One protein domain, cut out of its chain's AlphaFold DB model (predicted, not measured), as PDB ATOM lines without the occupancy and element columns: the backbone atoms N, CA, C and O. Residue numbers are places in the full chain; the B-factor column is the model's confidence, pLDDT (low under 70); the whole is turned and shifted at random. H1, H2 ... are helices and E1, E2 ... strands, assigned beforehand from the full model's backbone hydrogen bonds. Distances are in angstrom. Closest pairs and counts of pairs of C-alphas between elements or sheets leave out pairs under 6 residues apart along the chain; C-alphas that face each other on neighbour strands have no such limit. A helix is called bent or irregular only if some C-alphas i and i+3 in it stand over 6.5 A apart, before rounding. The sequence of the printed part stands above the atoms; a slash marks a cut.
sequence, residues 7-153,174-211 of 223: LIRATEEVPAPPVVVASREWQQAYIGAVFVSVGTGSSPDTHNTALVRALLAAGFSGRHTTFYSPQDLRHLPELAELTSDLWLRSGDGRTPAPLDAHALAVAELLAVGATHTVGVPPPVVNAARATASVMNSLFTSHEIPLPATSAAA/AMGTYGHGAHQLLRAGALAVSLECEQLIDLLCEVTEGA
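This is residues 7 to 153 and 174 to 211 of the 223 residues of an uncharacterized protein of Streptomyces spongiae (UniProt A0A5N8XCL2). A small parallel sheet, with H1 and H2 on one face, sits beside a cluster of three crossing helices, H3, H4 and H5, and one very long helix, H6, runs past both parts along the domain's longest axis, over the sheet's other face. The printed part has 185 residues with six named helices and four named strands, in the order E1 H1 E2 H2 E3 H3 H4 E4 H5 H6. The sheet's order is E3 E2 E1 E4, parallel throughout, and the class is mixed, helices and strands. The whole is compact, with a radius of gyration of the C-alphas of 16.6 A, yet elongated, spanning 54 by 35 by 29 A.

E1, residues 7 to 10, begins at C-alpha 7 (121.467, 157.975, 123.521). H1 is residues 17 to 29, E2 34 to 38, H2 45 to 57 and E3 65 to 68. H3, residues 76 to 89, measures 19.9 A. H4, residues 100 to 111, is irregular: C-alphas 101 and 104 are 7.7 A apart. E4 is residues 116 to 118; H5, residues 122 to 139, measures 25.5 A. H6, residues 174 to 210, measures 53.3 A and ends at C-alpha 210 (124.902, 181.170, 143.828).

In the sheet, N 66 and O 34 of E3 and E2 are 2.9 A apart, N 8 and O 35 of E1 and E2 2.8 A, and N 7 and O 116 of E1 and E4 2.9 A, within hydrogen-bond range. E1 H1 E2 and E2 H2 E3 are strand-helix-strand units, parallel neighbours with a helix between; E3, H3 H4, E4 is a split one, with E2 E1 between its strands; the crossovers are right-handed. H1 and H2 are on the same face, at heights over the sheet of 9.9 A and 9.4 A. H6, on the opposite face, stands up from the sheet at 71 degrees, its closest C-alphas to E3 being Leu 186 and Tyr 68, 4.7 A. H6 touches H2 with residues 178 to 186 alone, about perpendicular at 74 degrees, closest at C-alphas Ala 182 and Thr 49, 5.5 A. H4 touches H5, a steep tilt of 61 degrees, closest at C-alphas Val 106 and Ala 128, 4.9 A. H3 touches H4, about perpendicular at 75 degrees, closest at C-alphas Ala 80 and Ala 107, 5.0 A. Every O i to N i+4 pair is within hydrogen-bond range in H1, H2, H3 and H5; in H4 6 of 8 are, in H6 31 of 33.

Residues 154 to 173 are not printed; C-alphas 153 and 174 are 34.0 A apart across the cut. Of the links printed whole, none is long. Mean pLDDT of the printed part is 77.6; 52 residues are under 70, among them 12 to 23, 91 to 100 and 174 to 180.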
ATOM      1  N   LEU A   7     120.364 157.621 124.417       87.94
ATOM      2  CA  LEU A   7     121.467 157.975 123.521       87.94
ATOM      3  C   LEU A   7     122.058 156.740 122.836       87.94
ATOM      4  O   LEU A   7     122.487 155.779 123.476       87.94
ATOM      5  N   ILE A   8     122.152 156.803 121.516       86.81
ATOM      6  CA  ILE A   8     122.790 155.800 120.675       86.81
ATOM      7  C   ILE A   8     124.029 156.414 120.047       86.81
ATOM      8  O   ILE A   8     123.939 157.449 119.391       86.81
ATOM      9  N   ARG A   9     125.168 155.735 120.173       86.56
ATOM     10  CA  ARG A   9     126.368 156.063 119.406       86.56
ATOM     11  C   ARG A   9     126.490 155.122 118.212       86.56
ATOM     12  O   ARG A   9     126.624 153.913 118.390       86.56
ATOM     13  N   ALA A  10     126.428 155.672 117.001       83.12
ATOM     14  CA  ALA A  10     126.544 154.925 115.753       83.12
ATOM     15  C   ALA A  10     127.868 155.271 115.053       83.12
ATOM     16  O   ALA A  10     128.141 156.441 114.783       83.12
ATOM     17  N   THR A  11     128.706 154.260 114.786       73.50
ATOM     18  CA  THR A  11     130.124 154.474 114.427       73.50
ATOM     19  C   THR A  11     130.604 153.766 113.153       73.50
ATOM     20  O   THR A  11     131.807 153.669 112.951       73.50
ATOM     21  N   GLU A  12     129.718 153.283 112.279       66.69
ATOM     22  CA  GLU A  12     130.086 152.571 111.039       66.69
ATOM     23  C   GLU A  12     129.102 152.879 109.899       66.69
ATOM     24  O   GLU A  12     127.982 153.299 110.171       66.69
ATOM     25  N   GLU A  13     129.476 152.624 108.634       58.78
ATOM     26  CA  GLU A  13     128.589 152.800 107.461       58.78
ATOM     27  C   GLU A  13     127.326 151.924 107.521       58.78
ATOM     28  O   GLU A  13     126.297 152.270 106.935       58.78
ATOM     29  N   VAL A  14     127.393 150.805 108.252       57.97
ATOM     30  CA  VAL A  14     126.254 149.933 108.541       57.97
ATOM     31  C   VAL A  14     126.005 149.960 110.048       57.97
ATOM     32  O   VAL A  14     126.875 149.549 110.813       57.97
ATOM     33  N   PRO A  15     124.831 150.415 110.514       63.19
ATOM     34  CA  PRO A  15     124.540 150.408 111.937       63.19
ATOM     35  C   PRO A  15     124.505 148.967 112.444       63.19
ATOM     36  O   PRO A  15     123.830 148.111 111.865       63.19
ATOM     37  N   ALA A  16     125.227 148.700 113.535       65.19
ATOM     38  CA  ALA A  16     125.273 147.372 114.127       65.19
ATOM     39  C   ALA A  16     123.835 146.861 114.376       65.19
ATOM     40  O   ALA A  16     123.027 147.596 114.953       65.19
ATOM     41  N   PRO A  17     123.481 145.620 113.993       60.72
ATOM     42  CA  PRO A  17     122.126 145.097 114.176       60.72
ATOM     43  C   PRO A  17     121.565 145.265 115.602       60.72
ATOM     44  O   PRO A  17     120.400 145.644 115.724       60.72
ATOM     45  N   PRO A  18     122.363 145.106 116.683       66.56
ATOM     46  CA  PRO A  18     121.906 145.391 118.044       66.56
ATOM     47  C   PRO A  18     121.470 146.846 118.272       66.56
ATOM     48  O   PRO A  18     120.530 147.088 119.020       66.56
ATOM     49  N   VAL A  19     122.113 147.814 117.612       66.12
ATOM     50  CA  VAL A  19     121.757 149.242 117.685       66.12
ATOM     51  C   VAL A  19     120.405 149.493 117.026       66.12
ATOM     52  O   VAL A  19     119.561 150.202 117.574       66.12
ATOM     53  N   VAL A  20     120.187 148.883 115.859       66.38
ATOM     54  CA  VAL A  20     118.931 149.007 115.110       66.38
ATOM     55  C   VAL A  20     117.775 148.375 115.878       66.38
ATOM     56  O   VAL A  20     116.718 148.991 116.006       66.38
ATOM     57  N   VAL A  21     117.980 147.169 116.412       68.81
ATOM     58  CA  VAL A  21     116.973 146.461 117.211       68.81
ATOM     59  C   VAL A  21     116.644 147.256 118.471       68.81
ATOM     60  O   VAL A  21     115.480 147.590 118.670       68.81
ATOM     61  N   ALA A  22     117.655 147.663 119.246       65.06
ATOM     62  CA  ALA A  22     117.444 148.431 120.471       65.06
ATOM     63  C   ALA A  22     116.701 149.750 120.211       65.06
ATOM     64  O   ALA A  22     115.798 150.105 120.962       65.06
ATOM     65  N   SER A  23     117.037 150.467 119.132       68.06
ATOM     66  CA  SER A  23     116.342 151.711 118.796       68.06
ATOM     67  C   SER A  23     114.886 151.482 118.423       68.06
ATOM     68  O   SER A  23     114.011 152.175 118.934       68.06
ATOM     69  N   ARG A  24     114.610 150.493 117.563       70.94
ATOM     70  CA  ARG A  24     113.243 150.185 117.138       70.94
ATOM     71  C   ARG A  24     112.386 149.715 118.302       70.94
ATOM     72  O   ARG A  24     111.269 150.197 118.443       70.94
ATOM     73  N   GLU A  25     112.911 148.822 119.137       70.25
ATOM     74  CA  GLU A  25     112.233 148.383 120.356       70.25
ATOM     75  C   GLU A  25     111.934 149.576 121.266       70.25
ATOM     76  O   GLU A  25     110.808 149.716 121.733       70.25
ATOM     77  N   TRP A  26     112.891 150.489 121.453       67.88
ATOM     78  CA  TRP A  26     112.686 151.658 122.306       67.88
ATOM     79  C   TRP A  26     111.651 152.636 121.742       67.88
ATOM     80  O   TRP A  26     110.754 153.067 122.465       67.88
ATOM     81  N   GLN A  27     111.731 152.940 120.444       71.81
ATOM     82  CA  GLN A  27     110.771 153.799 119.744       71.81
ATOM     83  C   GLN A  27     109.353 153.226 119.751       71.81
ATOM     84  O   GLN A  27     108.384 153.980 119.761       71.81
ATOM     85  N   GLN A  28     109.221 151.899 119.721       69.12
ATOM     86  CA  GLN A  28     107.930 151.215 119.773       69.12
ATOM     87  C   GLN A  28     107.388 151.094 121.200       69.12
ATOM     88  O   GLN A  28     106.175 151.122 121.392       69.12
ATOM     89  N   ALA A  29     108.269 150.949 122.191       64.62
ATOM     90  CA  ALA A  29     107.886 150.712 123.575       64.62
ATOM     91  C   ALA A  29     107.623 151.994 124.386       64.62
ATOM     92  O   ALA A  29     106.957 151.905 125.419       64.62
ATOM     93  N   TYR A  30     108.119 153.172 123.973       62.47
ATOM     94  CA  TYR A  30     108.147 154.347 124.856       62.47
ATOM     95  C   TYR A  30     107.841 155.704 124.197       62.47
ATOM     96  O   TYR A  30     108.149 155.962 123.038       62.47
ATOM     97  N   ILE A  31     107.273 156.602 125.015       59.97
ATOM     98  CA  ILE A  31     107.029 158.031 124.753       59.97
ATOM     99  C   ILE A  31     108.219 158.825 125.328       59.97
ATOM    100  O   ILE A  31     108.124 159.374 126.423       59.97
ATOM    101  N   GLY A  32     109.376 158.816 124.670       70.06
ATOM    102  CA  GLY A  32     110.557 159.563 125.128       70.06
ATOM    103  C   GLY A  32     111.500 159.914 123.982       70.06
ATOM    104  O   GLY A  32     111.356 159.390 122.877       70.06
ATOM    105  N   ALA A  33     112.454 160.812 124.229       81.50
ATOM    106  CA  ALA A  33     113.383 161.279 123.203       81.50
ATOM    107  C   ALA A  33     114.518 160.274 122.895       81.50
ATOM    108  O   ALA A  33     115.198 159.770 123.797       81.50
ATOM    109  N   VAL A  34     114.746 160.011 121.601       86.06
ATOM    110  CA  VAL A  34     115.866 159.199 121.093       86.06
ATOM    111  C   VAL A  34     116.888 160.103 120.415       86.06
ATOM    112  O   VAL A  34     116.580 160.797 119.448       86.06
ATOM    113  N   PHE A  35     118.120 160.036 120.892       90.31
ATOM    114  CA  PHE A  35     119.271 160.772 120.397       90.31
ATOM    115  C   PHE A  35     120.211 159.796 119.694       90.31
ATOM    116  O   PHE A  35     120.528 158.734 120.233       90.31
ATOM    117  N   VAL A  36     120.644 160.130 118.481       89.50
ATOM    118  CA  VAL A  36     121.622 159.339 117.729       89.50
ATOM    119  C   VAL A  36     122.804 160.227 117.378       89.50
ATOM    120  O   VAL A  36     122.718 161.087 116.501       89.50
ATOM    121  N   SER A  37     123.907 159.964 118.066       90.38
ATOM    122  CA  SER A  37     125.214 160.556 117.826       90.38
ATOM    123  C   SER A  37     125.897 159.805 116.684       90.38
ATOM    124  O   SER A  37     126.123 158.591 116.778       90.38
ATOM    125  N   VAL A  38     126.174 160.511 115.586       87.88
ATOM    126  CA  VAL A  38     126.858 159.962 114.410       87.88
ATOM    127  C   VAL A  38     128.268 160.523 114.258       87.88
ATOM    128  O   VAL A  38     128.517 161.723 114.416       87.88
ATOM    129  N   GLY A  39     129.185 159.631 113.891       77.25
ATOM    130  CA  GLY A  39     130.571 159.968 113.590       77.25
ATOM    131  C   GLY A  39     131.521 159.780 114.774       77.25
ATOM    132  O   GLY A  39     131.153 159.854 115.947       77.25
ATOM    133  N   THR A  40     132.778 159.485 114.450       59.72
ATOM    134  CA  THR A  40     133.872 159.293 115.420       59.72
ATOM    135  C   THR A  40     135.156 160.025 115.031       59.72
ATOM    136  O   THR A  40     136.163 159.871 115.719       59.72
ATOM    137  N   GLY A  41     135.155 160.825 113.961       53.09
ATOM    138  CA  GLY A  41     136.378 161.447 113.468       53.09
ATOM    139  C   GLY A  41     136.200 162.383 112.273       53.09
ATOM    140  O   GLY A  41     135.112 162.550 111.729       53.09
ATOM    141  N   SER A  42     137.335 162.959 111.883       48.84
ATOM    142  CA  SER A  42     137.617 164.167 111.089       48.84
ATOM    143  C   SER A  42     137.124 164.233 109.628       48.84
ATOM    144  O   SER A  42     137.669 165.005 108.841       48.84
ATOM    145  N   SER A  43     136.096 163.476 109.233       54.28
ATOM    146  CA  SER A  43     135.503 163.556 107.885       54.28
ATOM    147  C   SER A  43     133.989 163.817 107.971       54.28
ATOM    148  O   SER A  43     133.221 162.858 108.089       54.28
ATOM    149  N   PRO A  44     133.541 165.092 107.974       61.50
ATOM    150  CA  PRO A  44     132.305 165.451 108.676       61.50
ATOM    151  C   PRO A  44     131.004 165.118 107.940       61.50
ATOM    152  O   PRO A  44     130.162 164.403 108.474       61.50
ATOM    153  N   ASP A  45     130.814 165.586 106.707       67.44
ATOM    154  CA  ASP A  45     129.432 165.721 106.219       67.44
ATOM    155  C   ASP A  45     128.944 164.532 105.395       67.44
ATOM    156  O   ASP A  45     127.838 164.021 105.602       67.44
ATOM    157  N   THR A  46     129.762 164.042 104.461       73.69
ATOM    158  CA  THR A  46     129.329 163.003 103.514       73.69
ATOM    159  C   THR A  46     129.119 161.654 104.203       73.69
ATOM    160  O   THR A  46     128.161 160.941 103.891       73.69
ATOM    161  N   HIS A  47     129.987 161.314 105.160       81.75
ATOM    162  CA  HIS A  47     129.930 160.043 105.880       81.75
ATOM    163  C   HIS A  47     128.778 160.018 106.893       81.75
ATOM    164  O   HIS A  47     127.958 159.100 106.867       81.75
ATOM    165  N   ASN A  48     128.626 161.072 107.699       85.88
ATOM    166  CA  ASN A  48     127.512 161.188 108.643       85.88
ATOM    167  C   ASN A  48     126.157 161.188 107.920       85.88
ATOM    168  O   ASN A  48     125.224 160.499 108.335       85.88
ATOM    169  N   THR A  49     126.059 161.874 106.776       86.69
ATOM    170  CA  THR A  49     124.848 161.853 105.938       86.69
ATOM    171  C   THR A  49     124.569 160.454 105.376       86.69
ATOM    172  O   THR A  49     123.412 160.040 105.273       86.69
ATOM    173  N   ALA A  50     125.596 159.688 104.995       83.81
ATOM    174  CA  ALA A  50     125.428 158.297 104.569       83.81
ATOM    175  C   ALA A  50     124.920 157.401 105.708       83.81
ATOM    176  O   ALA A  50     123.974 156.642 105.499       83.81
ATOM    177  N   LEU A  51     125.466 157.560 106.912       85.75
ATOM    178  CA  LEU A  51     125.050 156.805 108.089       85.75
ATOM    179  C   LEU A  51     123.601 157.109 108.490       85.75
ATOM    180  O   LEU A  51     122.809 156.188 108.690       85.75
ATOM    181  N   VAL A  52     123.196 158.381 108.517       87.31
ATOM    182  CA  VAL A  52     121.793 158.745 108.784       87.31
ATOM    183  C   VAL A  52     120.863 158.136 107.736       87.31
ATOM    184  O   VAL A  52     119.823 157.586 108.091       87.31
ATOM    185  N   ARG A  53     121.241 158.137 106.450       85.44
ATOM    186  CA  ARG A  53     120.451 157.455 105.409       85.44
ATOM    187  C   ARG A  53     120.316 155.955 105.673       85.44
ATOM    188  O   ARG A  53     119.218 155.424 105.518       85.44
ATOM    189  N   ALA A  54     121.392 155.287 106.082       82.69
ATOM    190  CA  ALA A  54     121.360 153.867 106.422       82.69
ATOM    191  C   ALA A  54     120.440 153.587 107.626       82.69
ATOM    192  O   ALA A  54     119.646 152.650 107.590       82.69
ATOM    193  N   LEU A  55     120.481 154.437 108.655       84.12
ATOM    194  CA  LEU A  55     119.617 154.343 109.837       84.12
ATOM    195  C   LEU A  55     118.135 154.569 109.494       84.12
ATOM    196  O   LEU A  55     117.277 153.799 109.927       84.12
ATOM    197  N   LEU A  56     117.821 155.564 108.660       84.81
ATOM    198  CA  LEU A  56     116.457 155.796 108.167       84.81
ATOM    199  C   LEU A  56     115.945 154.597 107.354       84.81
ATOM    200  O   LEU A  56     114.826 154.136 107.569       84.81
ATOM    201  N   ALA A  57     116.779 154.039 106.469       82.12
ATOM    202  CA  ALA A  57     116.444 152.835 105.706       82.12
ATOM    203  C   ALA A  57     116.252 151.596 106.601       82.12
ATOM    204  O   ALA A  57     115.459 150.715 106.269       82.12
ATOM    205  N   ALA A  58     116.929 151.543 107.752       77.06
ATOM    206  CA  ALA A  58     116.770 150.501 108.763       77.06
ATOM    207  C   ALA A  58     115.512 150.674 109.645       77.06
ATOM    208  O   ALA A  58     115.207 149.796 110.459       77.06
ATOM    209  N   GLY A  59     114.759 151.766 109.467       77.12
ATOM    210  CA  GLY A  59     113.462 152.000 110.106       77.12
ATOM    211  C   GLY A  59     113.454 153.053 111.213       77.12
ATOM    212  O   GLY A  59     112.438 153.181 111.893       77.12
ATOM    213  N   PHE A  60     114.539 153.810 111.403       79.31
ATOM    214  CA  PHE A  60     114.528 154.937 112.335       79.31
ATOM    215  C   PHE A  60     113.605 156.045 111.814       79.31
ATOM    216  O   PHE A  60     113.628 156.393 110.633       79.31
ATOM    217  N   SER A  61     112.821 156.649 112.707       79.62
ATOM    218  CA  SER A  61     111.975 157.797 112.369       79.62
ATOM    219  C   SER A  61     112.689 159.121 112.626       79.62
ATOM    220  O   SER A  61     112.940 159.469 113.775       79.62
ATOM    221  N   GLY A  62     112.901 159.934 111.587       79.00
ATOM    222  CA  GLY A  62     113.411 161.306 111.742       79.00
ATOM    223  C   GLY A  62     112.492 162.250 112.532       79.00
ATOM    224  O   GLY A  62     112.921 163.328 112.918       79.00
ATOM    225  N   ARG A  63     111.235 161.862 112.799       79.19
ATOM    226  CA  ARG A  63     110.312 162.628 113.657       79.19
ATOM    227  C   ARG A  63     110.522 162.351 115.148       79.19
ATOM    228  O   ARG A  63     110.213 163.201 115.973       79.19
ATOM    229  N   HIS A  64     110.990 161.152 115.480       77.88
ATOM    230  CA  HIS A  64     111.151 160.683 116.861       77.88
ATOM    231  C   HIS A  64     112.622 160.444 117.227       77.88
ATOM    232  O   HIS A  64     112.914 159.952 118.314       77.88
ATOM    233  N   THR A  65     113.540 160.776 116.318       86.25
ATOM    234  CA  THR A  65     114.981 160.664 116.509       86.25
ATOM    235  C   THR A  65     115.664 161.971 116.167       86.25
ATOM    236  O   THR A  65     115.542 162.475 115.051       86.25
ATOM    237  N   THR A  66     116.459 162.451 117.112       91.88
ATOM    238  CA  THR A  66     117.376 163.566 116.923       91.88
ATOM    239  C   THR A  66     118.727 163.010 116.488       91.88
ATOM    240  O   THR A  66     119.448 162.425 117.294       91.88
ATOM    241  N   PHE A  67     119.059 163.162 115.206       92.00
ATOM    242  CA  PHE A  67     120.374 162.806 114.665       92.00
ATOM    243  C   PHE A  67     121.299 164.013 114.724       92.00
ATOM    244  O   PHE A  67     120.915 165.088 114.276       92.00
ATOM    245  N   TYR A  68     122.518 163.846 115.216       92.88
ATOM    246  CA  TYR A  68     123.503 164.926 115.260       92.88
ATOM    247  C   TYR A  68     124.919 164.356 115.247       92.88
ATOM    248  O   TYR A  68     125.122 163.181 115.560       92.88
ATOM    249  N   SER A  69     125.900 165.188 114.898       91.38
ATOM    250  CA  SER A  69     127.306 164.862 115.115       91.38
ATOM    251  C   SER A  69     127.863 165.688 116.274       91.38
ATOM    252  O   SER A  69     127.652 166.902 116.287       91.38
ATOM    253  N   PRO A  70     128.594 165.088 117.230       89.94
ATOM    254  CA  PRO A  70     129.174 165.825 118.356       89.94
ATOM    255  C   PRO A  70     130.102 166.969 117.937       89.94
ATOM    256  O   PRO A  70     130.186 167.977 118.625       89.94
ATOM    257  N   GLN A  71     130.779 166.825 116.797       87.88
ATOM    258  CA  GLN A  71     131.685 167.845 116.255       87.88
ATOM    259  C   GLN A  71     130.958 169.112 115.773       87.88
ATOM    260  O   GLN A  71     131.580 170.164 115.668       87.88
ATOM    261  N   ASP A  72     129.651 169.012 115.506       89.56
ATOM    262  CA  ASP A  72     128.821 170.134 115.059       89.56
ATOM    263  C   ASP A  72     128.198 170.890 116.249       89.56
ATOM    264  O   ASP A  72     127.500 171.888 116.061       89.56
ATOM    265  N   LEU A  73     128.428 170.416 117.479       91.00
ATOM    266  CA  LEU A  73     127.885 171.005 118.699       91.00
ATOM    267  C   LEU A  73     128.809 172.105 119.209       91.00
ATOM    268  O   LEU A  73     129.831 171.848 119.846       91.00
ATOM    269  N   ARG A  74     128.415 173.355 118.957       87.94
ATOM    270  CA  ARG A  74     129.230 174.543 119.243       87.94
ATOM    271  C   ARG A  74     129.676 174.642 120.704       87.94
ATOM    272  O   ARG A  74     130.823 174.991 120.961       87.94
ATOM    273  N   HIS A  75     128.774 174.330 121.629       91.44
ATOM    274  CA  HIS A  75     128.974 174.502 123.071       91.44
ATOM    275  C   HIS A  75     129.450 173.230 123.778       91.44
ATOM    276  O   HIS A  75     129.676 173.237 124.984       91.44
ATOM    277  N   LEU A  76     129.629 172.121 123.051       92.38
ATOM    278  CA  LEU A  76     130.070 170.870 123.665       92.38
ATOM    279  C   LEU A  76     131.487 170.958 124.271       92.38
ATOM    280  O   LEU A  76     131.666 170.433 125.370       92.38
ATOM    281  N   PRO A  77     132.488 171.601 123.630       91.62
ATOM    282  CA  PRO A  77     133.810 171.768 124.237       91.62
ATOM    283  C   PRO A  77     133.777 172.595 125.525       91.62
ATOM    284  O   PRO A  77     134.348 172.183 126.526       91.62
ATOM    285  N   GLU A  78     133.042 173.707 125.515       92.19
ATOM    286  CA  GLU A  78     132.851 174.579 126.680       92.19
ATOM    287  C   GLU A  78     132.183 173.825 127.839       92.19
ATOM    288  O   GLU A  78     132.671 173.837 128.968       92.19
ATOM    289  N   LEU A  79     131.119 173.070 127.549       91.44
ATOM    290  CA  LEU A  79     130.473 172.214 128.541       91.44
ATOM    291  C   LEU A  79     131.430 171.135 129.079       91.44
ATOM    292  O   LEU A  79     131.405 170.818 130.269       91.44
ATOM    293  N   ALA A  80     132.282 170.554 128.235       91.25
ATOM    294  CA  ALA A  80     133.265 169.561 128.661       91.25
ATOM    295  C   ALA A  80     134.314 170.140 129.616       91.25
ATOM    296  O   ALA A  80     134.641 169.496 130.613       91.25
ATOM    297  N   GLU A  81     134.794 171.353 129.354       89.31
ATOM    298  CA  GLU A  81     135.693 172.067 130.264       89.31
ATOM    299  C   GLU A  81     134.997 172.344 131.599       89.31
ATOM    300  O   GLU A  81     135.487 171.939 132.652       89.31
ATOM    301  N   LEU A  82     133.796 172.924 131.559       87.44
ATOM    302  CA  LEU A  82     133.064 173.318 132.759       87.44
ATOM    303  C   LEU A  82     132.672 172.116 133.637       87.44
ATOM    304  O   LEU A  82     132.815 172.144 134.862       87.44
ATOM    305  N   THR A  83     132.229 171.019 133.020       86.69
ATOM    306  CA  THR A  83     131.897 169.772 133.732       86.69
ATOM    307  C   THR A  83     133.133 169.110 134.352       86.69
ATOM    308  O   THR A  83     133.034 168.553 135.450       86.69
ATOM    309  N   SER A  84     134.293 169.200 133.697       85.69
ATOM    310  CA  SER A  84     135.568 168.689 134.217       85.69
ATOM    311  C   SER A  84     136.067 169.527 135.396       85.69
ATOM    312  O   SER A  84     136.432 168.974 136.434       85.69
ATOM    313  N   ASP A  85     135.996 170.854 135.282       83.69
ATOM    314  CA  ASP A  85     136.351 171.802 136.340       83.69
ATOM    315  C   ASP A  85     135.514 171.586 137.605       83.69
ATOM    316  O   ASP A  85     136.049 171.507 138.714       83.69
ATOM    317  N   LEU A  86     134.196 171.448 137.452       78.25
ATOM    318  CA  LEU A  86     133.290 171.179 138.567       78.25
ATOM    319  C   LEU A  86     133.583 169.843 139.240       78.25
ATOM    320  O   LEU A  86     133.567 169.746 140.471       78.25
ATOM    321  N   TRP A  87     133.881 168.820 138.442       78.62
ATOM    322  CA  TRP A  87     134.260 167.521 138.969       78.62
ATOM    323  C   TRP A  87     135.552 167.617 139.794       78.62
ATOM    324  O   TRP A  87     135.576 167.161 140.938       78.62
ATOM    325  N   LEU A  88     136.588 168.287 139.277       78.69
ATOM    326  CA  LEU A  88     137.858 168.495 139.986       78.69
ATOM    327  C   LEU A  88     137.668 169.256 141.303       78.69
ATOM    328  O   LEU A  88     138.245 168.885 142.327       78.69
ATOM    329  N   ARG A  89     136.828 170.296 141.302       73.94
ATOM    330  CA  ARG A  89     136.541 171.113 142.493       73.94
ATOM    331  C   ARG A  89     135.750 170.372 143.567       73.94
ATOM    332  O   ARG A  89     135.819 170.762 144.728       73.94
ATOM    333  N   SER A  90     135.025 169.311 143.214       70.44
ATOM    334  CA  SER A  90     134.243 168.533 144.184       70.44
ATOM    335  C   SER A  90     135.098 167.812 145.231       70.44
ATOM    336  O   SER A  90     134.600 167.478 146.303       70.44
ATOM    337  N   GLY A  91     136.381 167.566 144.934       63.19
ATOM    338  CA  GLY A  91     137.310 166.897 145.848       63.19
ATOM    339  C   GLY A  91     136.978 165.427 146.137       63.19
ATOM    340  O   GLY A  91     137.641 164.815 146.979       63.19
ATOM    341  N   ASP A  92     135.988 164.833 145.459       63.72
ATOM    342  CA  ASP A  92     135.602 163.437 145.670       63.72
ATOM    343  C   ASP A  92     136.558 162.475 144.951       63.72
ATOM    344  O   ASP A  92     136.258 161.901 143.902       63.72
ATOM    345  N   GLY A  93     137.721 162.251 145.568       57.06
ATOM    346  CA  GLY A  93     138.739 161.304 145.102       57.06
ATOM    347  C   GLY A  93     138.303 159.832 145.098       57.06
ATOM    348  O   GLY A  93     139.118 158.963 144.786       57.06
ATOM    349  N   ARG A  94     137.051 159.518 145.469       56.94
ATOM    350  CA  ARG A  94     136.469 158.171 145.344       56.94
ATOM    351  C   ARG A  94     135.753 157.968 144.015       56.94
ATOM    352  O   ARG A  94     135.493 156.821 143.649       56.94
ATOM    353  N   THR A  95     135.438 159.046 143.300       57.81
ATOM    354  CA  THR A  95     134.876 158.951 141.955       57.81
ATOM    355  C   THR A  95     135.995 158.942 140.909       57.81
ATOM    356  O   THR A  95     137.027 159.584 141.095       57.81
ATOM    357  N   PRO A  96     135.868 158.165 139.822       58.34
ATOM    358  CA  PRO A  96     136.809 158.258 138.718       58.34
ATOM    359  C   PRO A  96     136.600 159.592 137.998       58.34
ATOM    360  O   PRO A  96     135.482 159.886 137.569       58.34
ATOM    361  N   ALA A  97     137.674 160.367 137.844       61.38
ATOM    362  CA  ALA A  97     137.671 161.551 136.995       61.38
ATOM    363  C   ALA A  97     137.220 161.173 135.580       61.38
ATOM    364  O   ALA A  97     137.608 160.100 135.091       61.38
ATOM    365  N   PRO A  98     136.475 162.042 134.875       60.44
ATOM    366  CA  PRO A  98     136.506 162.001 133.426       60.44
ATOM    367  C   PRO A  98     137.981 162.091 133.022       60.44
ATOM    368  O   PRO A  98     138.641 163.088 133.292       60.44
ATOM    369  N   LEU A  99     138.537 161.027 132.439       61.66
ATOM    370  CA  LEU A  99     139.830 161.148 131.767       61.66
ATOM    371  C   LEU A  99     139.663 162.215 130.681       61.66
ATOM    372  O   LEU A  99     138.640 162.185 129.997       61.66
ATOM    373  N   ASP A 100     140.641 163.097 130.470       67.25
ATOM    374  CA  ASP A 100     140.552 164.174 129.462       67.25
ATOM    375  C   ASP A 100     140.105 163.650 128.083       67.25
ATOM    376  O   ASP A 100     139.299 164.265 127.386       67.25
ATOM    377  N   ALA A 101     140.527 162.430 127.730       70.19
ATOM    378  CA  ALA A 101     140.134 161.725 126.507       70.19
ATOM    379  C   ALA A 101     138.624 161.394 126.393       70.19
ATOM    380  O   ALA A 101     138.163 160.924 125.350       70.19
ATOM    381  N   HIS A 102     137.846 161.584 127.456       82.12
ATOM    382  CA  HIS A 102     136.419 161.278 127.552       82.12
ATOM    383  C   HIS A 102     135.555 162.484 127.930       82.12
ATOM    384  O   HIS A 102     134.332 162.346 127.896       82.12
ATOM    385  N   ALA A 103     136.143 163.649 128.223       86.44
ATOM    386  CA  ALA A 103     135.414 164.833 128.682       86.44
ATOM    387  C   ALA A 103     134.272 165.229 127.728       86.44
ATOM    388  O   ALA A 103     133.129 165.364 128.155       86.44
ATOM    389  N   LEU A 104     134.537 165.280 126.416       90.56
ATOM    390  CA  LEU A 104     133.516 165.582 125.402       90.56
ATOM    391  C   LEU A 104     132.365 164.567 125.383       90.56
ATOM    392  O   LEU A 104     131.205 164.943 125.261       90.56
ATOM    393  N   ALA A 105     132.669 163.275 125.518       89.12
ATOM    394  CA  ALA A 105     131.650 162.227 125.498       89.12
ATOM    395  C   ALA A 105     130.831 162.189 126.802       89.12
ATOM    396  O   ALA A 105     129.660 161.821 126.791       89.12
ATOM    397  N   VAL A 106     131.443 162.574 127.925       90.38
ATOM    398  CA  VAL A 106     130.747 162.773 129.199       90.38
ATOM    399  C   VAL A 106     129.817 163.980 129.109       90.38
ATOM    400  O   VAL A 106     128.635 163.841 129.404       90.38
ATOM    401  N   ALA A 107     130.314 165.125 128.641       92.25
ATOM    402  CA  ALA A 107     129.515 166.327 128.432       92.25
ATOM    403  C   ALA A 107     128.325 166.074 127.503       92.25
ATOM    404  O   ALA A 107     127.215 166.496 127.802       92.25
ATOM    405  N   GLU A 108     128.528 165.308 126.430       94.00
ATOM    406  CA  GLU A 108     127.463 164.932 125.500       94.00
ATOM    407  C   GLU A 108     126.342 164.158 126.207       94.00
ATOM    408  O   GLU A 108     125.166 164.477 126.034       94.00
ATOM    409  N   LEU A 109     126.692 163.164 127.033       92.56
ATOM    410  CA  LEU A 109     125.718 162.386 127.803       92.56
ATOM    411  C   LEU A 109     124.907 163.257 128.765       92.56
ATOM    412  O   LEU A 109     123.707 163.027 128.920       92.56
ATOM    413  N   LEU A 110     125.566 164.221 129.411       91.69
ATOM    414  CA  LEU A 110     124.931 165.147 130.344       91.69
ATOM    415  C   LEU A 110     124.015 166.130 129.609       91.69
ATOM    416  O   LEU A 110     122.869 166.288 130.020       91.69
ATOM    417  N   ALA A 111     124.478 166.706 128.495       92.25
ATOM    418  CA  ALA A 111     123.713 167.642 127.672       92.25
ATOM    419  C   ALA A 111     122.401 167.020 127.194       92.25
ATOM    420  O   ALA A 111     121.329 167.565 127.414       92.25
ATOM    421  N   VAL A 112     122.449 165.820 126.608       91.31
ATOM    422  CA  VAL A 112     121.222 165.149 126.141       91.31
ATOM    423  C   VAL A 112     120.419 164.505 127.276       91.31
ATOM    424  O   VAL A 112     119.452 163.790 127.001       91.31
ATOM    425  N   GLY A 113     120.829 164.684 128.538       88.88
ATOM    426  CA  GLY A 113     120.196 164.094 129.717       88.88
ATOM    427  C   GLY A 113     120.028 162.579 129.609       88.88
ATOM    428  O   GLY A 113     118.985 162.047 129.996       88.88
ATOM    429  N   ALA A 114     121.003 161.882 129.010       88.50
ATOM    430  CA  ALA A 114     120.882 160.469 128.679       88.50
ATOM    431  C   ALA A 114     120.613 159.640 129.942       88.50
ATOM    432  O   ALA A 114     121.415 159.600 130.866       88.50
ATOM    433  N   THR A 115     119.501 158.912 129.956       86.56
ATOM    434  CA  THR A 115     119.185 157.943 131.021       86.56
ATOM    435  C   THR A 115     119.628 156.532 130.652       86.56
ATOM    436  O   THR A 115     119.889 155.711 131.524       86.56
ATOM    437  N   HIS A 116     119.713 156.255 129.352       85.75
ATOM    438  CA  HIS A 116     120.018 154.951 128.785       85.75
ATOM    439  C   HIS A 116     120.940 155.133 127.582       85.75
ATOM    440  O   HIS A 116     120.730 156.045 126.781       85.75
ATOM    441  N   THR A 117     121.934 154.256 127.438       85.62
ATOM    442  CA  THR A 117     122.905 154.345 126.338       85.62
ATOM    443  C   THR A 117     123.126 153.020 125.616       85.62
ATOM    444  O   THR A 117     123.187 151.975 126.268       85.62
ATOM    445  N   VAL A 118     123.374 153.071 124.302       84.19
ATOM    446  CA  VAL A 118     123.860 151.946 123.477       84.19
ATOM    447  C   VAL A 118     125.041 152.398 122.614       84.19
ATOM    448  O   VAL A 118     125.032 153.495 122.064       84.19
ATOM    449  N   GLY A 119     126.075 151.557 122.500       79.50
ATOM    450  CA  GLY A 119     127.293 151.876 121.736       79.50
ATOM    451  C   GLY A 119     128.248 152.847 122.442       79.50
ATOM    452  O   GLY A 119     129.284 153.207 121.890       79.50
ATOM    453  N   VAL A 120     127.927 153.261 123.673       83.50
ATOM    454  CA  VAL A 120     128.792 154.100 124.511       83.50
ATOM    455  C   VAL A 120     129.630 153.205 125.436       83.50
ATOM    456  O   VAL A 120     129.055 152.361 126.132       83.50
ATOM    457  N   PRO A 121     130.968 153.358 125.479       83.81
ATOM    458  CA  PRO A 121     131.822 152.547 126.343       83.81
ATOM    459  C   PRO A 121     131.455 152.681 127.835       83.81
ATOM    460  O   PRO A 121     131.254 153.805 128.305       83.81
ATOM    461  N   PRO A 122     131.445 151.585 128.623       83.19
ATOM    462  CA  PRO A 122     131.127 151.634 130.054       83.19
ATOM    463  C   PRO A 122     131.943 152.645 130.882       83.19
ATOM    464  O   PRO A 122     131.347 153.278 131.754       83.19
ATOM    465  N   PRO A 123     133.253 152.867 130.628       82.56
ATOM    466  CA  PRO A 123     134.014 153.898 131.338       82.56
ATOM    467  C   PRO A 123     133.431 155.307 131.176       82.56
ATOM    468  O   PRO A 123     133.362 156.047 132.152       82.56
ATOM    469  N   VAL A 124     132.942 155.652 129.979       85.38
ATOM    470  CA  VAL A 124     132.332 156.962 129.690       85.38
ATOM    471  C   VAL A 124     131.003 157.110 130.430       85.38
ATOM    472  O   VAL A 124     130.763 158.126 131.072       85.38
ATOM    473  N   VAL A 125     130.159 156.072 130.404       86.69
ATOM    474  CA  VAL A 125     128.869 156.079 131.118       86.69
ATOM    475  C   VAL A 125     129.073 156.199 132.630       86.69
ATOM    476  O   VAL A 125     128.351 156.935 133.300       86.69
ATOM    477  N   ASN A 126     130.061 155.491 133.183       84.50
ATOM    478  CA  ASN A 126     130.373 155.553 134.608       84.50
ATOM    479  C   ASN A 126     130.921 156.925 135.018       84.50
ATOM    480  O   ASN A 126     130.501 157.438 136.054       84.50
ATOM    481  N   ALA A 127     131.795 157.527 134.205       83.69
ATOM    482  CA  ALA A 127     132.278 158.887 134.432       83.69
ATOM    483  C   ALA A 127     131.119 159.895 134.394       83.69
ATOM    484  O   ALA A 127     130.941 160.643 135.346       83.69
ATOM    485  N   ALA A 128     130.248 159.836 133.381       88.19
ATOM    486  CA  ALA A 128     129.086 160.721 133.298       88.19
ATOM    487  C   ALA A 128     128.122 160.556 134.479       88.19
ATOM    488  O   ALA A 128     127.620 161.543 135.011       88.19
ATOM    489  N   ARG A 129     127.903 159.323 134.954       86.81
ATOM    490  CA  ARG A 129     127.106 159.070 136.163       86.81
ATOM    491  C   ARG A 129     127.734 159.698 137.402       86.81
ATOM    492  O   ARG A 129     127.018 160.293 138.202       86.81
ATOM    493  N   ALA A 130     129.047 159.553 137.569       82.50
ATOM    494  CA  ALA A 130     129.766 160.160 138.680       82.50
ATOM    495  C   ALA A 130     129.685 161.693 138.621       82.50
ATOM    496  O   ALA A 130     129.303 162.316 139.608       82.50
ATOM    497  N   THR A 131     129.934 162.291 137.452       85.50
ATOM    498  CA  THR A 131     129.830 163.739 137.234       85.50
ATOM    499  C   THR A 131     128.424 164.265 137.523       85.50
ATOM    500  O   THR A 131     128.279 165.216 138.286       85.50
ATOM    501  N   ALA A 132     127.376 163.607 137.018       86.88
ATOM    502  CA  ALA A 132     125.990 163.971 137.319       86.88
ATOM    503  C   ALA A 132     125.670 163.872 138.822       86.88
ATOM    504  O   ALA A 132     124.971 164.722 139.367       86.88
ATOM    505  N   SER A 133     126.196 162.858 139.519       84.12
ATOM    506  CA  SER A 133     126.025 162.715 140.971       84.12
ATOM    507  C   SER A 133     126.693 163.852 141.748       84.12
ATOM    508  O   SER A 133     126.111 164.368 142.704       84.12
ATOM    509  N   VAL A 134     127.901 164.245 141.340       81.69
ATOM    510  CA  VAL A 134     128.622 165.387 141.915       81.69
ATOM    511  C   VAL A 134     127.827 166.674 141.705       81.69
ATOM    512  O   VAL A 134     127.568 167.393 142.665       81.69
ATOM    513  N   MET A 135     127.363 166.928 140.481       81.25
ATOM    514  CA  MET A 135     126.585 168.126 140.148       81.25
ATOM    515  C   MET A 135     125.273 168.199 140.925       81.25
ATOM    516  O   MET A 135     125.016 169.197 141.582       81.25
ATOM    517  N   ASN A 136     124.496 167.116 140.964       81.12
ATOM    518  CA  ASN A 136     123.270 167.047 141.767       81.12
ATOM    519  C   ASN A 136     123.528 167.322 143.259       81.12
ATOM    520  O   ASN A 136     122.723 167.962 143.935       81.12
ATOM    521  N   SER A 137     124.676 166.875 143.779       79.00
ATOM    522  CA  SER A 137     125.071 167.175 145.159       79.00
ATOM    523  C   SER A 137     125.360 168.667 145.356       79.00
ATOM    524  O   SER A 137     124.942 169.230 146.366       79.00
ATOM    525  N   LEU A 138     126.018 169.314 144.386       73.88
ATOM    526  CA  LEU A 138     126.258 170.763 144.390       73.88
ATOM    527  C   LEU A 138     124.955 171.563 144.266       73.88
ATOM    528  O   LEU A 138     124.806 172.593 144.915       73.88
ATOM    529  N   PHE A 139     123.994 171.069 143.487       71.19
ATOM    530  CA  PHE A 139     122.696 171.713 143.290       71.19
ATOM    531  C   PHE A 139     121.746 171.562 144.471       71.19
ATOM    532  O   PHE A 139     120.721 172.238 144.525       71.19
ATOM    533  N   THR A 140     122.024 170.647 145.407       69.62
ATOM    534  CA  THR A 140     121.033 170.165 146.387       69.62
ATOM    535  C   THR A 140     119.719 169.706 145.728       69.62
ATOM    536  O   THR A 140     118.661 169.691 146.358       69.62
ATOM    537  N   SER A 141     119.790 169.313 144.452       62.09
ATOM    538  CA  SER A 141     118.669 168.950 143.587       62.09
ATOM    539  C   SER A 141     118.969 167.629 142.858       62.09
ATOM    540  O   SER A 141     120.096 167.135 142.845       62.09
ATOM    541  N   HIS A 142     117.946 167.015 142.263       61.91
ATOM    542  CA  HIS A 142     118.085 165.837 141.390       61.91
ATOM    543  C   HIS A 142     117.736 166.194 139.940       61.91
ATOM    544  O   HIS A 142     116.973 165.491 139.278       61.91
ATOM    545  N   GLU A 143     118.241 167.335 139.477       68.62
ATOM    546  CA  GLU A 143     117.881 167.899 138.175       68.62
ATOM    547  C   GLU A 143     118.606 167.220 137.012       68.62
ATOM    548  O   GLU A 143     117.995 167.030 135.959       68.62
ATOM    549  N   ILE A 144     119.851 166.763 137.202       76.19
ATOM    550  CA  ILE A 144     120.594 166.048 136.157       76.19
ATOM    551  C   ILE A 144     120.308 164.541 136.233       76.19
ATOM    552  O   ILE A 144     120.597 163.900 137.253       76.19
ATOM    553  N   PRO A 145     119.798 163.919 135.152       78.31
ATOM    554  CA  PRO A 145     119.594 162.478 135.101       78.31
ATOM    555  C   PRO A 145     120.909 161.698 135.220       78.31
ATOM    556  O   PRO A 145     121.928 162.061 134.640       78.31
ATOM    557  N   LEU A 146     120.872 160.571 135.933       75.31
ATOM    558  CA  LEU A 146     122.016 159.665 136.052       75.31
ATOM    559  C   LEU A 146     122.022 158.662 134.883       75.31
ATOM    560  O   LEU A 146     121.134 157.803 134.833       75.31
ATOM    561  N   PRO A 147     123.009 158.698 133.969       70.06
ATOM    562  CA  PRO A 147     123.067 157.763 132.853       70.06
ATOM    563  C   PRO A 147     123.301 156.322 133.317       70.06
ATOM    564  O   PRO A 147     124.208 156.007 134.100       70.06
ATOM    565  N   ALA A 148     122.506 155.406 132.773       68.69
ATOM    566  CA  ALA A 148     122.705 153.972 132.876       68.69
ATOM    567  C   ALA A 148     123.089 153.397 131.511       68.69
ATOM    568  O   ALA A 148     122.565 153.795 130.468       68.69
ATOM    569  N   THR A 149     123.985 152.412 131.507       67.81
ATOM    570  CA  THR A 149     124.152 151.590 130.312       67.81
ATOM    571  C   THR A 149     122.866 150.805 130.160       67.81
ATOM    572  O   THR A 149     122.457 150.120 131.102       67.81
ATOM    573  N   SER A 150     122.222 150.887 128.997       58.53
ATOM    574  CA  SER A 150     121.125 149.974 128.730       58.53
ATOM    575  C   SER A 150     121.755 148.602 128.552       58.53
ATOM    576  O   SER A 150     122.262 148.270 127.481       58.53
ATOM    577  N   ALA A 151     121.756 147.801 129.618       45.16
ATOM    578  CA  ALA A 151     121.795 146.364 129.471       45.16
ATOM    579  C   ALA A 151     120.478 146.007 128.789       45.16
ATOM    580  O   ALA A 151     119.507 145.618 129.430       45.16
ATOM    581  N   ALA A 152     120.422 146.177 127.467       39.31
ATOM    582  CA  ALA A 152     119.609 145.265 126.709       39.31
ATOM    583  C   ALA A 152     120.123 143.894 127.152       39.31
ATOM    584  O   ALA A 152     121.240 143.492 126.818       39.31
ATOM    585  N   ALA A 153     119.332 143.207 127.973       35.62
ATOM    586  CA  ALA A 153     119.220 141.775 127.864       35.62
ATOM    587  C   ALA A 153     118.816 141.539 126.406       35.62
ATOM    588  O   ALA A 153     117.638 141.415 126.090       35.62
ATOM    589  N   ALA A 174     115.693 156.309  96.002       42.31
ATOM    590  CA  ALA A 174     115.687 156.623  97.429       42.31
ATOM    591  C   ALA A 174     116.851 157.562  97.827       42.31
ATOM    592  O   ALA A 174     116.689 158.436  98.677       42.31
ATOM    593  N   MET A 175     118.022 157.440  97.187       42.25
ATOM    594  CA  MET A 175     119.201 158.250  97.527       42.25
ATOM    595  C   MET A 175     119.014 159.765  97.340       42.25
ATOM    596  O   MET A 175     119.600 160.524  98.113       42.25
ATOM    597  N   GLY A 176     118.206 160.212  96.370       42.38
ATOM    598  CA  GLY A 176     117.972 161.642  96.116       42.38
ATOM    599  C   GLY A 176     117.075 162.308  97.165       42.38
ATOM    600  O   GLY A 176     117.393 163.388  97.665       42.38
ATOM    601  N   THR A 177     115.994 161.630  97.554       49.88
ATOM    602  CA  THR A 177     114.996 162.122  98.517       49.88
ATOM    603  C   THR A 177     115.505 162.053  99.958       49.88
ATOM    604  O   THR A 177     115.293 162.984 100.732       49.88
ATOM    605  N   TYR A 178     116.237 160.990 100.315       53.59
ATOM    606  CA  TYR A 178     116.829 160.865 101.652       53.59
ATOM    607  C   TYR A 178     118.121 161.678 101.819       53.59
ATOM    608  O   TYR A 178     118.494 161.971 102.949       53.59
ATOM    609  N   GLY A 179     118.804 162.064 100.732       55.44
ATOM    610  CA  GLY A 179     120.046 162.850 100.793       55.44
ATOM    611  C   GLY A 179     119.850 164.249 101.378       55.44
ATOM    612  O   GLY A 179     120.534 164.619 102.329       55.44
ATOM    613  N   HIS A 180     118.864 164.995 100.869       59.66
ATOM    614  CA  HIS A 180     118.522 166.315 101.413       59.66
ATOM    615  C   HIS A 180     117.907 166.207 102.818       59.66
ATOM    616  O   HIS A 180     118.215 167.019 103.689       59.66
ATOM    617  N   GLY A 181     117.102 165.166 103.066       80.75
ATOM    618  CA  GLY A 181     116.497 164.919 104.375       80.75
ATOM    619  C   GLY A 181     117.519 164.593 105.467       80.75
ATOM    620  O   GLY A 181     117.441 165.151 106.555       80.75
ATOM    621  N   ALA A 182     118.508 163.742 105.190       84.25
ATOM    622  CA  ALA A 182     119.517 163.342 106.174       84.25
ATOM    623  C   ALA A 182     120.412 164.512 106.607       84.25
ATOM    624  O   ALA A 182     120.636 164.701 107.800       84.25
ATOM    625  N   HIS A 183     120.858 165.339 105.658       87.31
ATOM    626  CA  HIS A 183     121.636 166.536 105.976       87.31
ATOM    627  C   HIS A 183     120.808 167.556 106.778       87.31
ATOM    628  O   HIS A 183     121.297 168.163 107.730       87.31
ATOM    629  N   GLN A 184     119.531 167.742 106.426       88.88
ATOM    630  CA  GLN A 184     118.636 168.621 107.180       88.88
ATOM    631  C   GLN A 184     118.391 168.106 108.605       88.88
ATOM    632  O   GLN A 184     118.386 168.909 109.536       88.88
ATOM    633  N   LEU A 185     118.225 166.792 108.781       90.88
ATOM    634  CA  LEU A 185     118.063 166.165 110.093       90.88
ATOM    635  C   LEU A 185     119.305 166.353 110.967       90.88
ATOM    636  O   LEU A 185     119.150 166.723 112.124       90.88
ATOM    637  N   LEU A 186     120.510 166.176 110.410       91.00
ATOM    638  CA  LEU A 186     121.763 166.427 111.132       91.00
ATOM    639  C   LEU A 186     121.872 167.873 111.602       91.00
ATOM    640  O   LEU A 186     122.153 168.124 112.769       91.00
ATOM    641  N   ARG A 187     121.582 168.830 110.717       90.81
ATOM    642  CA  ARG A 187     121.623 170.253 111.067       90.81
ATOM    643  C   ARG A 187     120.589 170.610 112.132       90.81
ATOM    644  O   ARG A 187     120.894 171.349 113.062       90.81
ATOM    645  N   ALA A 188     119.366 170.100 111.995       91.31
ATOM    646  CA  ALA A 188     118.301 170.331 112.964       91.31
ATOM    647  C   ALA A 188     118.640 169.716 114.329       91.31
ATOM    648  O   ALA A 188     118.433 170.361 115.354       91.31
ATOM    649  N   GLY A 189     119.199 168.503 114.349       91.88
ATOM    650  CA  GLY A 189     119.604 167.857 115.588       91.88
ATOM    651  C   GLY A 189     120.814 168.513 116.240       91.88
ATOM    652  O   GLY A 189     120.805 168.675 117.454       91.88
ATOM    653  N   ALA A 190     121.800 168.971 115.466       92.56
ATOM    654  CA  ALA A 190     122.927 169.737 116.000       92.56
ATOM    655  C   ALA A 190     122.455 171.026 116.691       92.56
ATOM    656  O   ALA A 190     122.920 171.337 117.784       92.56
ATOM    657  N   LEU A 191     121.483 171.739 116.109       92.62
ATOM    658  CA  LEU A 191     120.871 172.909 116.747       92.62
ATOM    659  C   LEU A 191     120.120 172.533 118.028       92.62
ATOM    660  O   LEU A 191     120.318 173.171 119.056       92.62
ATOM    661  N   ALA A 192     119.291 171.487 117.979       91.12
ATOM    662  CA  ALA A 192     118.518 171.041 119.134       91.12
ATOM    663  C   ALA A 192     119.420 170.632 120.308       91.12
ATOM    664  O   ALA A 192     119.184 171.055 121.430       91.12
ATOM    665  N   VAL A 193     120.478 169.859 120.051       92.94
ATOM    666  CA  VAL A 193     121.417 169.439 121.100       92.94
ATOM    667  C   VAL A 193     122.322 170.589 121.547       92.94
ATOM    668  O   VAL A 193     122.650 170.659 122.725       92.94
ATOM    669  N   SER A 194     122.682 171.533 120.669       93.44
ATOM    670  CA  SER A 194     123.435 172.722 121.100       93.44
ATOM    671  C   SER A 194     122.640 173.563 122.101       93.44
ATOM    672  O   SER A 194     123.225 174.040 123.065       93.44
ATOM    673  N   LEU A 195     121.319 173.680 121.924       92.25
ATOM    674  CA  LEU A 195     120.450 174.346 122.901       92.25
ATOM    675  C   LEU A 195     120.426 173.616 124.251       92.25
ATOM    676  O   LEU A 195     120.381 174.259 125.291       92.25
ATOM    677  N   GLU A 196     120.473 172.283 124.255       92.25
ATOM    678  CA  GLU A 196     120.564 171.504 125.500       92.25
ATOM    679  C   GLU A 196     121.921 171.716 126.191       92.25
ATOM    680  O   GLU A 196     121.981 171.814 127.414       92.25
ATOM    681  N   CYS A 197     123.009 171.843 125.417       92.25
ATOM    682  CA  CYS A 197     124.307 172.240 125.960       92.25
ATOM    683  C   CYS A 197     124.241 173.632 126.601       92.25
ATOM    684  O   CYS A 197     124.702 173.782 127.726       92.25
ATOM    685  N   GLU A 198     123.669 174.625 125.911       92.50
ATOM    686  CA  GLU A 198     123.510 175.995 126.427       92.50
ATOM    687  C   GLU A 198     122.703 176.009 127.731       92.50
ATOM    688  O   GLU A 198     123.173 176.535 128.731       92.50
ATOM    689  N   GLN A 199     121.549 175.336 127.766       90.56
ATOM    690  CA  GLN A 199     120.718 175.242 128.973       90.56
ATOM    691  C   GLN A 199     121.462 174.613 130.153       90.56
ATOM    692  O   GLN A 199     121.304 175.047 131.293       90.56
ATOM    693  N   LEU A 200     122.267 173.580 129.892       89.75
ATOM    694  CA  LEU A 200     123.060 172.948 130.937       89.75
ATOM    695  C   LEU A 200     124.213 173.850 131.398       89.75
ATOM    696  O   LEU A 200     124.491 173.892 132.592       89.75
ATOM    697  N   ILE A 201     124.865 174.578 130.489       90.38
ATOM    698  CA  ILE A 201     125.883 175.574 130.849       90.38
ATOM    699  C   ILE A 201     125.264 176.656 131.731       90.38
ATOM    700  O   ILE A 201     125.795 176.909 132.808       90.38
ATOM    701  N   ASP A 202     124.130 177.232 131.327       89.19
ATOM    702  CA  ASP A 202     123.434 178.274 132.087       89.19
ATOM    703  C   ASP A 202     123.095 177.788 133.502       89.19
ATOM    704  O   ASP A 202     123.435 178.450 134.484       89.19
ATOM    705  N   LEU A 203     122.527 176.580 133.625       85.81
ATOM    706  CA  LEU A 203     122.226 175.961 134.919       85.81
ATOM    707  C   LEU A 203     123.483 175.795 135.786       85.81
ATOM    708  O   LEU A 203     123.467 176.072 136.987       85.81
ATOM    709  N   LEU A 204     124.580 175.319 135.194       85.25
ATOM    710  CA  LEU A 204     125.830 175.123 135.922       85.25
ATOM    711  C   LEU A 204     126.427 176.472 136.359       85.25
ATOM    712  O   LEU A 204     126.876 176.586 137.498       85.25
ATOM    713  N   CYS A 205     126.381 177.496 135.505       84.56
ATOM    714  CA  CYS A 205     126.834 178.852 135.809       84.56
ATOM    715  C   CYS A 205     126.041 179.478 136.964       84.56
ATOM    716  O   CYS A 205     126.652 179.891 137.954       84.56
ATOM    717  N   GLU A 206     124.702 179.466 136.903       81.06
ATOM    718  CA  GLU A 206     123.823 179.988 137.965       81.06
ATOM    719  C   GLU A 206     124.171 179.391 139.332       81.06
ATOM    720  O   GLU A 206     124.265 180.089 140.347       81.06
ATOM    721  N   VAL A 207     124.425 178.084 139.361       71.62
ATOM    722  CA  VAL A 207     124.793 177.380 140.588       71.62
ATOM    723  C   VAL A 207     126.176 177.797 141.061       71.62
ATOM    724  O   VAL A 207     126.364 178.009 142.256       71.62
ATOM    725  N   THR A 208     127.159 177.919 140.168       70.81
ATOM    726  CA  THR A 208     128.513 178.317 140.581       70.81
ATOM    727  C   THR A 208     128.584 179.738 141.135       70.81
ATOM    728  O   THR A 208     129.412 179.998 142.011       70.81
ATOM    729  N   GLU A 209     127.708 180.630 140.667       70.88
ATOM    730  CA  GLU A 209     127.576 182.002 141.162       70.88
ATOM    731  C   GLU A 209     126.776 182.074 142.475       70.88
ATOM    732  O   GLU A 209     127.099 182.872 143.358       70.88
ATOM    733  N   GLY A 210     125.753 181.225 142.635       58.22
ATOM    734  CA  GLY A 210     124.902 181.170 143.828       58.22
ATOM    735  C   GLY A 210     125.457 180.327 144.985       58.22
ATOM    736  O   GLY A 210     125.082 180.537 146.144       58.22
ATOM    737  N   ALA A 211     126.353 179.380 144.709       56.38
ATOM    738  CA  ALA A 211     126.936 178.510 145.720       56.38
ATOM    739  C   ALA A 211     127.910 179.290 146.614       56.38
ATOM    740  O   ALA A 211     128.993 179.703 146.196       56.38
TER     741      ALA A 211